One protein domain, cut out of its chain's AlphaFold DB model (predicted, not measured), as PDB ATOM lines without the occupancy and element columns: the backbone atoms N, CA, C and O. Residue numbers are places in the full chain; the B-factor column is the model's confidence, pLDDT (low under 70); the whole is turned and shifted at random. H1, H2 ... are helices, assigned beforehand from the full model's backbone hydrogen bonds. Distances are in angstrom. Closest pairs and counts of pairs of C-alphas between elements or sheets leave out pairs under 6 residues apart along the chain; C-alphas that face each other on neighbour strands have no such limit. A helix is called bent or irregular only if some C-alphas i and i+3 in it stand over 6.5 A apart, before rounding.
ATOM      1  N   GLU A 154     -34.662 -23.084 -40.364       90.31
ATOM      2  CA  GLU A 154     -35.486 -24.262 -40.091       90.31
ATOM      3  C   GLU A 154     -35.750 -25.084 -41.360       90.31
ATOM      4  O   GLU A 154     -35.769 -26.316 -41.308       90.31
ATOM      5  N   GLY A 155     -35.890 -24.420 -42.511       92.12
ATOM      6  CA  GLY A 155     -36.021 -25.074 -43.810       92.12
ATOM      7  C   GLY A 155     -34.798 -25.927 -44.143       92.12
ATOM      8  O   GLY A 155     -34.937 -27.090 -44.516       92.12
ATOM      9  N   VAL A 156     -33.596 -25.402 -43.885       93.94
ATOM     10  CA  VAL A 156     -32.334 -26.147 -44.029       93.94
ATOM     11  C   VAL A 156     -32.300 -27.371 -43.110       93.94
ATOM     12  O   VAL A 156     -31.963 -28.465 -43.561       93.94
ATOM     13  N   LEU A 157     -32.683 -27.219 -41.837       93.31
ATOM     14  CA  LEU A 157     -32.745 -28.343 -40.892       93.31
ATOM     15  C   LEU A 157     -33.739 -29.420 -41.349       93.31
ATOM     16  O   LEU A 157     -33.449 -30.610 -41.231       93.31
ATOM     17  N   SER A 158     -34.879 -29.004 -41.900       93.25
ATOM     18  CA  SER A 158     -35.924 -29.901 -42.397       93.25
ATOM     19  C   SER A 158     -35.485 -30.679 -43.640       93.25
ATOM     20  O   SER A 158     -35.779 -31.867 -43.739       93.25
ATOM     21  N   VAL A 159     -34.756 -30.039 -44.567       94.00
ATOM     22  CA  VAL A 159     -34.216 -30.697 -45.772       94.00
ATOM     23  C   VAL A 159     -33.140 -31.723 -45.410       94.00
ATOM     24  O   VAL A 159     -33.156 -32.834 -45.931       94.00
ATOM     25  N   LEU A 160     -32.222 -31.384 -44.499       94.12
ATOM     26  CA  LEU A 160     -31.165 -32.312 -44.086       94.12
ATOM     27  C   LEU A 160     -31.711 -33.474 -43.244       94.12
ATOM     28  O   LEU A 160     -31.305 -34.624 -43.419       94.12
ATOM     29  N   GLY A 161     -32.610 -33.183 -42.305       93.31
ATOM     30  CA  GLY A 161     -32.983 -34.124 -41.256       93.31
ATOM     31  C   GLY A 161     -31.823 -34.441 -40.299       93.31
ATOM     32  O   GLY A 161     -30.679 -34.017 -40.481       93.31
ATOM     33  N   GLU A 162     -32.113 -35.198 -39.238       91.25
ATOM     34  CA  GLU A 162     -31.130 -35.475 -38.179       91.25
ATOM     35  C   GLU A 162     -29.941 -36.321 -38.656       91.25
ATOM     36  O   GLU A 162     -28.804 -36.073 -38.246       91.25
ATOM     37  N   ASP A 163     -30.191 -37.309 -39.520       92.69
ATOM     38  CA  ASP A 163     -29.160 -38.244 -39.974       92.69
ATOM     39  C   ASP A 163     -28.143 -37.562 -40.895       92.69
ATOM     40  O   ASP A 163     -26.941 -37.660 -40.634       92.69
ATOM     41  N   ARG A 164     -28.587 -36.797 -41.909       93.12
ATOM     42  CA  ARG A 164     -27.636 -36.062 -42.762       93.12
ATOM     43  C   ARG A 164     -26.957 -34.922 -42.026       93.12
ATOM     44  O   ARG A 164     -25.801 -34.633 -42.312       93.12
ATOM     45  N   LEU A 165     -27.628 -34.277 -41.068       93.44
ATOM     46  CA  LEU A 165     -26.969 -33.287 -40.218       93.44
ATOM     47  C   LEU A 165     -25.843 -33.935 -39.398       93.44
ATOM     48  O   LEU A 165     -24.762 -33.360 -39.268       93.44
ATOM     49  N   ARG A 166     -26.058 -35.143 -38.864       93.44
ATOM     50  CA  ARG A 166     -25.013 -35.891 -38.155       93.44
ATOM     51  C   ARG A 166     -23.852 -36.238 -39.081       93.44
ATOM     52  O   ARG A 166     -22.711 -35.958 -38.723       93.44
ATOM     53  N   GLU A 167     -24.152 -36.774 -40.261       94.25
ATOM     54  CA  GLU A 167     -23.164 -37.088 -41.296       94.25
ATOM     55  C   GLU A 167     -22.343 -35.850 -41.680       94.25
ATOM     56  O   GLU A 167     -21.115 -35.889 -41.612       94.25
ATOM     57  N   LEU A 168     -23.004 -34.721 -41.972       94.25
ATOM     58  CA  LEU A 168     -22.365 -33.435 -42.254       94.25
ATOM     59  C   LEU A 168     -21.333 -33.090 -41.177       94.25
ATOM     60  O   LEU A 168     -20.186 -32.777 -41.497       94.25
ATOM     61  N   CYS A 169     -21.719 -33.171 -39.903       93.69
ATOM     62  CA  CYS A 169     -20.831 -32.821 -38.800       93.69
ATOM     63  C   CYS A 169     -19.661 -33.799 -38.623       93.69
ATOM     64  O   CYS A 169     -18.611 -33.390 -38.133       93.69
ATOM     65  N   GLU A 170     -19.799 -35.060 -39.040       94.38
ATOM     66  CA  GLU A 170     -18.713 -36.048 -39.031       94.38
ATOM     67  C   GLU A 170     -17.713 -35.842 -40.182       94.38
ATOM     68  O   GLU A 170     -16.512 -36.091 -40.017       94.38
ATOM     69  N   ILE A 171     -18.185 -35.382 -41.347       94.50
ATOM     70  CA  ILE A 171     -17.359 -35.255 -42.559       94.50
ATOM     71  C   ILE A 171     -16.794 -33.846 -42.785       94.50
ATOM     72  O   ILE A 171     -15.762 -33.720 -43.448       94.50
ATOM     73  N   ARG A 172     -17.410 -32.788 -42.234       91.06
ATOM     74  CA  ARG A 172     -17.103 -31.367 -42.517       91.06
ATOM     75  C   ARG A 172     -15.615 -31.025 -42.432       91.06
ATOM     76  O   ARG A 172     -15.073 -30.399 -43.344       91.06
ATOM     77  N   GLU A 173     -14.942 -31.408 -41.349       88.94
ATOM     78  CA  GLU A 173     -13.522 -31.076 -41.141       88.94
ATOM     79  C   GLU A 173     -12.617 -31.790 -42.150       88.94
ATOM     80  O   GLU A 173     -11.716 -31.181 -42.734       88.94
ATOM     81  N   LYS A 174     -12.900 -33.071 -42.421       91.81
ATOM     82  CA  LYS A 174     -12.170 -33.865 -43.418       91.81
ATOM     83  C   LYS A 174     -12.376 -33.306 -44.824       91.81
ATOM     84  O   LYS A 174     -11.406 -33.188 -45.572       91.81
ATOM     85  N   ALA A 175     -13.610 -32.934 -45.163       91.00
ATOM     86  CA  ALA A 175     -13.945 -32.298 -46.431       91.00
ATOM     87  C   ALA A 175     -13.194 -30.966 -46.594       91.00
ATOM     88  O   ALA A 175     -12.522 -30.758 -47.603       91.00
ATOM     89  N   SER A 176     -13.203 -30.117 -45.563       87.19
ATOM     90  CA  SER A 176     -12.509 -28.821 -45.567       87.19
ATOM     91  C   SER A 176     -10.998 -28.973 -45.778       87.19
ATOM     92  O   SER A 176     -10.416 -28.315 -46.642       87.19
ATOM     93  N   HIS A 177     -10.354 -29.895 -45.052       88.44
ATOM     94  CA  HIS A 177      -8.926 -30.180 -45.218       88.44
ATOM     95  C   HIS A 177      -8.595 -30.668 -46.637       88.44
ATOM     96  O   HIS A 177      -7.575 -30.298 -47.219       88.44
ATOM     97  N   GLN A 178      -9.468 -31.476 -47.236       88.81
ATOM     98  CA  GLN A 178      -9.252 -31.960 -48.593       88.81
ATOM     99  C   GLN A 178      -9.494 -30.927 -49.679       88.81
ATOM    100  O   GLN A 178      -8.756 -30.929 -50.662       88.81
ATOM    101  N   ALA A 179     -10.471 -30.037 -49.513       87.56
ATOM    102  CA  ALA A 179     -10.656 -28.910 -50.420       87.56
ATOM    103  C   ALA A 179      -9.377 -28.053 -50.490       87.56
ATOM    104  O   ALA A 179      -8.945 -27.648 -51.575       87.56
ATOM    105  N   LEU A 180      -8.708 -27.867 -49.345       86.94
ATOM    106  CA  LEU A 180      -7.403 -27.216 -49.280       86.94
ATOM    107  C   LEU A 180      -6.335 -28.027 -50.032       86.94
ATOM    108  O   LEU A 180      -5.675 -27.497 -50.922       86.94
ATOM    109  N   LEU A 181      -6.197 -29.326 -49.750       87.75
ATOM    110  CA  LEU A 181      -5.220 -30.180 -50.442       87.75
ATOM    111  C   LEU A 181      -5.417 -30.215 -51.962       87.75
ATOM    112  O   LEU A 181      -4.435 -30.213 -52.698       87.75
ATOM    113  N   LEU A 182      -6.659 -30.224 -52.446       87.50
ATOM    114  CA  LEU A 182      -6.946 -30.158 -53.878       87.50
ATOM    115  C   LEU A 182      -6.430 -28.864 -54.499       87.50
ATOM    116  O   LEU A 182      -5.809 -28.903 -55.560       87.50
ATOM    117  N   SER A 183      -6.642 -27.746 -53.808       85.38
ATOM    118  CA  SER A 183      -6.244 -26.415 -54.272       85.38
ATOM    119  C   SER A 183      -4.723 -26.246 -54.344       85.38
ATOM    120  O   SER A 183      -4.229 -25.557 -55.232       85.38
ATOM    121  N   TYR A 184      -3.972 -26.886 -53.439       85.44
ATOM    122  CA  TYR A 184      -2.513 -26.727 -53.343       85.44
ATOM    123  C   TYR A 184      -1.696 -27.872 -53.958       85.44
ATOM    124  O   TYR A 184      -0.570 -27.644 -54.395       85.44
ATOM    125  N   ALA A 185      -2.222 -29.098 -53.979       83.31
ATOM    126  CA  ALA A 185      -1.468 -30.301 -54.336       83.31
ATOM    127  C   ALA A 185      -2.097 -31.130 -55.472       83.31
ATOM    128  O   ALA A 185      -1.517 -32.143 -55.861       83.31
ATOM    129  N   GLY A 186      -3.262 -30.737 -56.010       75.56
ATOM    130  CA  GLY A 186      -3.892 -31.426 -57.145       75.56
ATOM    131  C   GLY A 186      -4.270 -32.886 -56.861       75.56
ATOM    132  O   GLY A 186      -4.154 -33.742 -57.740       75.56
ATOM    133  N   SER A 187      -4.671 -33.194 -55.623       73.00
ATOM    134  CA  SER A 187      -5.071 -34.541 -55.193       73.00
ATOM    135  C   SER A 187      -6.371 -35.029 -55.875       73.00
ATOM    136  O   SER A 187      -6.964 -34.349 -56.708       73.00
ATOM    137  N   ARG A 188      -6.834 -36.252 -55.569       80.19
ATOM    138  CA  ARG A 188      -8.189 -36.703 -55.945       80.19
ATOM    139  C   ARG A 188      -9.162 -36.370 -54.817       80.19
ATOM    140  O   ARG A 188      -8.822 -36.573 -53.656       80.19
ATOM    141  N   ALA A 189     -10.373 -35.932 -55.164       81.00
ATOM    142  CA  ALA A 189     -11.437 -35.708 -54.186       81.00
ATOM    143  C   ALA A 189     -11.795 -37.021 -53.469       81.00
ATOM    144  O   ALA A 189     -12.088 -38.020 -54.143       81.00
ATOM    145  N   SER A 190     -11.782 -37.036 -52.132       87.06
ATOM    146  CA  SER A 190     -12.265 -38.199 -51.386       87.06
ATOM    147  C   SER A 190     -13.780 -38.320 -51.418       87.06
ATOM    148  O   SER A 190     -14.501 -37.493 -51.974       87.06
ATOM    149  N   ARG A 191     -14.241 -39.391 -50.776       90.69
ATOM    150  CA  ARG A 191     -15.635 -39.633 -50.458       90.69
ATOM    151  C   ARG A 191     -16.248 -38.499 -49.624       90.69
ATOM    152  O   ARG A 191     -17.240 -37.940 -50.061       90.69
ATOM    153  N   GLU A 192     -15.618 -38.102 -48.520       93.19
ATOM    154  CA  GLU A 192     -16.125 -37.061 -47.611       93.19
ATOM    155  C   GLU A 192     -16.337 -35.716 -48.314       93.19
ATOM    156  O   GLU A 192     -17.332 -35.039 -48.080       93.19
ATOM    157  N   LEU A 193     -15.417 -35.318 -49.200       92.31
ATOM    158  CA  LEU A 193     -15.581 -34.073 -49.950       92.31
ATOM    159  C   LEU A 193     -16.727 -34.158 -50.968       92.31
ATOM    160  O   LEU A 193     -17.424 -33.171 -51.186       92.31
ATOM    161  N   LYS A 194     -16.928 -35.324 -51.593       92.75
ATOM    162  CA  LYS A 194     -18.056 -35.542 -52.509       92.75
ATOM    163  C   LYS A 194     -19.383 -35.499 -51.760       92.75
ATOM    164  O   LYS A 194     -20.252 -34.746 -52.173       92.75
ATOM    165  N   GLU A 195     -19.493 -36.216 -50.643       93.62
ATOM    166  CA  GLU A 195     -20.680 -36.211 -49.773       93.62
ATOM    167  C   GLU A 195     -20.996 -34.787 -49.278       93.62
ATOM    168  O   GLU A 195     -22.140 -34.344 -49.338       93.62
ATOM    169  N   TYR A 196     -19.978 -34.006 -48.899       93.31
ATOM    170  CA  TYR A 196     -20.158 -32.601 -48.519       93.31
ATOM    171  C   TYR A 196     -20.769 -31.749 -49.647       93.31
ATOM    172  O   TYR A 196     -21.691 -30.968 -49.411       93.31
ATOM    173  N   PHE A 197     -20.297 -31.905 -50.889       92.38
ATOM    174  CA  PHE A 197     -20.876 -31.197 -52.036       92.38
ATOM    175  C   PHE A 197     -22.241 -31.743 -52.465       92.38
ATOM    176  O   PHE A 197     -23.048 -30.973 -52.980       92.38
ATOM    177  N   GLU A 198     -22.529 -33.026 -52.245       94.25
ATOM    178  CA  GLU A 198     -23.867 -33.594 -52.445       94.25
ATOM    179  C   GLU A 198     -24.877 -32.963 -51.484       94.25
ATOM    180  O   GLU A 198     -25.965 -32.590 -51.914       94.25
ATOM    181  N   ILE A 199     -24.499 -32.754 -50.218       94.19
ATOM    182  CA  ILE A 199     -25.320 -32.036 -49.233       94.19
ATOM    183  C   ILE A 199     -25.590 -30.594 -49.688       94.19
ATOM    184  O   ILE A 199     -26.734 -30.144 -49.663       94.19
ATOM    185  N   ILE A 200     -24.562 -29.871 -50.147       92.94
ATOM    186  CA  ILE A 200     -24.740 -28.513 -50.691       92.94
ATOM    187  C   ILE A 200     -25.667 -28.533 -51.911       92.94
ATOM    188  O   ILE A 200     -26.565 -27.701 -52.014       92.94
ATOM    189  N   GLY A 201     -25.456 -29.472 -52.835       94.12
ATOM    190  CA  GLY A 201     -26.268 -29.608 -54.042       94.12
ATOM    191  C   GLY A 201     -27.739 -29.878 -53.733       94.12
ATOM    192  O   GLY A 201     -28.612 -29.292 -54.370       94.12
ATOM    193  N   ASP A 202     -28.010 -30.704 -52.724       94.00
ATOM    194  CA  ASP A 202     -29.358 -31.006 -52.246       94.00
ATOM    195  C   ASP A 202     -30.047 -29.756 -51.678       94.00
ATOM    196  O   ASP A 202     -31.141 -29.403 -52.119       94.00
ATOM    197  N   LEU A 203     -29.370 -29.005 -50.802       93.44
ATOM    198  CA  LEU A 203     -29.884 -27.736 -50.267       93.44
ATOM    199  C   LEU A 203     -30.190 -26.720 -51.375       93.44
ATOM    200  O   LEU A 203     -31.284 -26.156 -51.410       93.44
ATOM    201  N   VAL A 204     -29.263 -26.537 -52.321       93.38
ATOM    202  CA  VAL A 204     -29.443 -25.619 -53.456       93.38
ATOM    203  C   VAL A 204     -30.608 -26.056 -54.344       93.38
ATOM    204  O   VAL A 204     -31.357 -25.206 -54.825       93.38
ATOM    205  N   SER A 205     -30.813 -27.364 -54.537       94.88
ATOM    206  CA  SER A 205     -31.952 -27.881 -55.311       94.88
ATOM    207  C   SER A 205     -33.309 -27.583 -54.658       94.88
ATOM    208  O   SER A 205     -34.312 -27.468 -55.360       94.88
ATOM    209  N   HIS A 206     -33.314 -27.367 -53.340       92.88
ATOM    210  CA  HIS A 206     -34.463 -26.912 -52.557       92.88
ATOM    211  C   HIS A 206     -34.505 -25.383 -52.373       92.88
ATOM    212  O   HIS A 206     -35.370 -24.878 -51.665       92.88
ATOM    213  N   GLY A 207     -33.599 -24.636 -53.016       90.00
ATOM    214  CA  GLY A 207     -33.562 -23.173 -52.967       90.00
ATOM    215  C   GLY A 207     -32.864 -22.584 -51.740       90.00
ATOM    216  O   GLY A 207     -32.966 -21.380 -51.523       90.00
ATOM    217  N   TYR A 208     -32.144 -23.395 -50.959       90.94
ATOM    218  CA  TYR A 208     -31.462 -22.937 -49.752       90.94
ATOM    219  C   TYR A 208     -29.959 -22.743 -49.944       90.94
ATOM    220  O   TYR A 208     -29.260 -23.542 -50.570       90.94
ATOM    221  N   THR A 209     -29.455 -21.701 -49.292       89.75
ATOM    222  CA  THR A 209     -28.058 -21.577 -48.869       89.75
ATOM    223  C   THR A 209     -27.976 -21.800 -47.365       89.75
ATOM    224  O   THR A 209     -28.964 -21.614 -46.663       89.75
ATOM    225  N   ALA A 210     -26.820 -22.221 -46.853       91.88
ATOM    226  CA  ALA A 210     -26.685 -22.499 -45.430       91.88
ATOM    227  C   ALA A 210     -25.261 -22.289 -44.925       91.88
ATOM    228  O   ALA A 210     -24.288 -22.718 -45.556       91.88
ATOM    229  N   ASN A 211     -25.156 -21.746 -43.712       92.31
ATOM    230  CA  ASN A 211     -23.921 -21.806 -42.952       92.31
ATOM    231  C   ASN A 211     -23.784 -23.213 -42.345       92.31
ATOM    232  O   ASN A 211     -24.258 -23.503 -41.244       92.31
ATOM    233  N   LEU A 212     -23.118 -24.105 -43.085       90.88
ATOM    234  CA  LEU A 212     -22.887 -25.490 -42.661       90.88
ATOM    235  C   LEU A 212     -22.015 -25.604 -41.400       90.88
ATOM    236  O   LEU A 212     -22.064 -26.622 -40.710       90.88
ATOM    237  N   THR A 213     -21.221 -24.576 -41.081       89.25
ATOM    238  CA  THR A 213     -20.453 -24.518 -39.833       89.25
ATOM    239  C   THR A 213     -21.393 -24.293 -38.655       89.25
ATOM    240  O   THR A 213     -21.416 -25.132 -37.751       89.25
ATOM    241  N   ALA A 214     -22.234 -23.255 -38.719       91.75
ATOM    242  CA  ALA A 214     -23.223 -22.937 -37.691       91.75
ATOM    243  C   ALA A 214     -24.167 -24.115 -37.403       91.75
ATOM    244  O   ALA A 214     -24.426 -24.422 -36.241       91.75
ATOM    245  N   LEU A 215     -24.605 -24.855 -38.433       92.31
ATOM    246  CA  LEU A 215     -25.422 -26.069 -38.264       92.31
ATOM    247  C   LEU A 215     -24.812 -27.089 -37.286       92.31
ATOM    248  O   LEU A 215     -25.530 -27.740 -36.524       92.31
ATOM    249  N   CYS A 216     -23.486 -27.231 -37.297       91.44
ATOM    250  CA  CYS A 216     -22.768 -28.190 -36.464       91.44
ATOM    251  C   CYS A 216     -22.300 -27.606 -35.125       91.44
ATOM    252  O   CYS A 216     -22.344 -28.309 -34.109       91.44
ATOM    253  N   GLU A 217     -21.882 -26.338 -35.103       90.06
ATOM    254  CA  GLU A 217     -21.387 -25.661 -33.895       90.06
ATOM    255  C   GLU A 217     -22.531 -25.195 -32.973       90.06
ATOM    256  O   GLU A 217     -22.445 -25.284 -31.744       90.06
ATOM    257  N   GLU A 218     -23.665 -24.777 -33.539       89.81
ATOM    258  CA  GLU A 218     -24.798 -24.215 -32.797       89.81
ATOM    259  C   GLU A 218     -25.855 -25.255 -32.381       89.81
ATOM    260  O   GLU A 218     -26.971 -24.893 -32.004       89.81
ATOM    261  N   ARG A 219     -25.536 -26.559 -32.361       89.88
ATOM    262  CA  ARG A 219     -26.511 -27.626 -32.017       89.88
ATOM    263  C   ARG A 219     -27.258 -27.393 -30.702       89.88
ATOM    264  O   ARG A 219     -28.446 -27.692 -30.584       89.88
ATOM    265  N   HIS A 220     -26.576 -26.825 -29.712       91.88
ATOM    266  CA  HIS A 220     -27.188 -26.478 -28.434       91.88
ATOM    267  C   HIS A 220     -28.215 -25.334 -28.555       91.88
ATOM    268  O   HIS A 220     -29.238 -25.374 -27.872       91.88
ATOM    269  N   ARG A 221     -27.977 -24.342 -29.429       93.12
ATOM    270  CA  ARG A 221     -28.930 -23.262 -29.733       93.12
ATOM    271  C   ARG A 221     -30.108 -23.778 -30.536       93.12
ATOM    272  O   ARG A 221     -31.229 -23.430 -30.201       93.12
TER     273      ARG A 221
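AT A GLANCE: This is residues 154 to 221 of the 377 residues of the protein "Radical SAM core domain-containing protein" of Candidatus Bathyarchaeota archaeon (UniProt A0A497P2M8). A long helix, H1, with a sharp kink near its start, makes the long axis; H2 folds back after a tight turn and crosses it at a steep tilt, and the small helix H3 packs nearly at right angles on residues 165 to 169 of H1. Both H2 and H3 touch H1, while H2 and H3 stay apart from each other. The printed part has 68 residues, with three named helices in the order H1, H2, H3 and no named strand; the class is all helix. It is compact, with a radius of gyration of the C-alphas of 12.5 A, and the C-alphas span 37 by 26 by 17 A along their three main axes.

IN THESE COORDINATES: H1 covers residues 154 to 185, from C-alpha 154 at (-35.486, -24.262, -40.091) to C-alpha 185 at (-1.468, -30.301, -54.336), 37.4 A from first to last C-alpha. It has a kink of 93 degrees near residue 162 and is irregular: the C-alphas of Val 159 and Glu 162 are 9.5 A apart, where about 5 A is the distance in a regular helix. H2 covers residues 191 to 205 and measures 20.7 A from first to last C-alpha, beginning with C-alpha 191 at (-15.635, -39.633, -50.458). H3 covers residues 212 to 217, 8.9 A from first to last C-alpha, and ends with C-alpha 217 at (-21.387, -25.661, -33.895).

HOW THE PARTS SIT: H1, whose line is a rough one, touches H2 with 21 pairs of C-alphas within 8 A. The closest C-alphas of the two are those of Ala 175 and Leu 193, 4.3 A apart. H1 and H2 run opposite ways at a steep tilt of 48 degrees, and their centres are 7.5 A apart. H1 touches H3 with its residues 165 to 169 alone, and the closest C-alphas are those of Cys 169 and Cys 216, 5.5 A apart. The lines of H1 and H3 are about perpendicular, at 74 degrees. H2 and H3 are apart, though they follow each other in the chain. In H2 every pair of O i and N i+4 is within hydrogen-bond range; in H1 it is 23 of 28 pairs and in H3 1 of 2.

THE WHOLE: The C-alphas of Gly 186 and Arg 221 are the two farthest apart, at 38.0 A, while those of the first and last printed residues, Glu 154 and Arg 221, are 12.3 A apart. The printed part has no cut. The link from H1 to H2 is tight, with 5 residues, and the link from H2 to H3 is short, with 6 residues. The mean pLDDT of the printed part of this model is 90.7, and no printed residue is under 70.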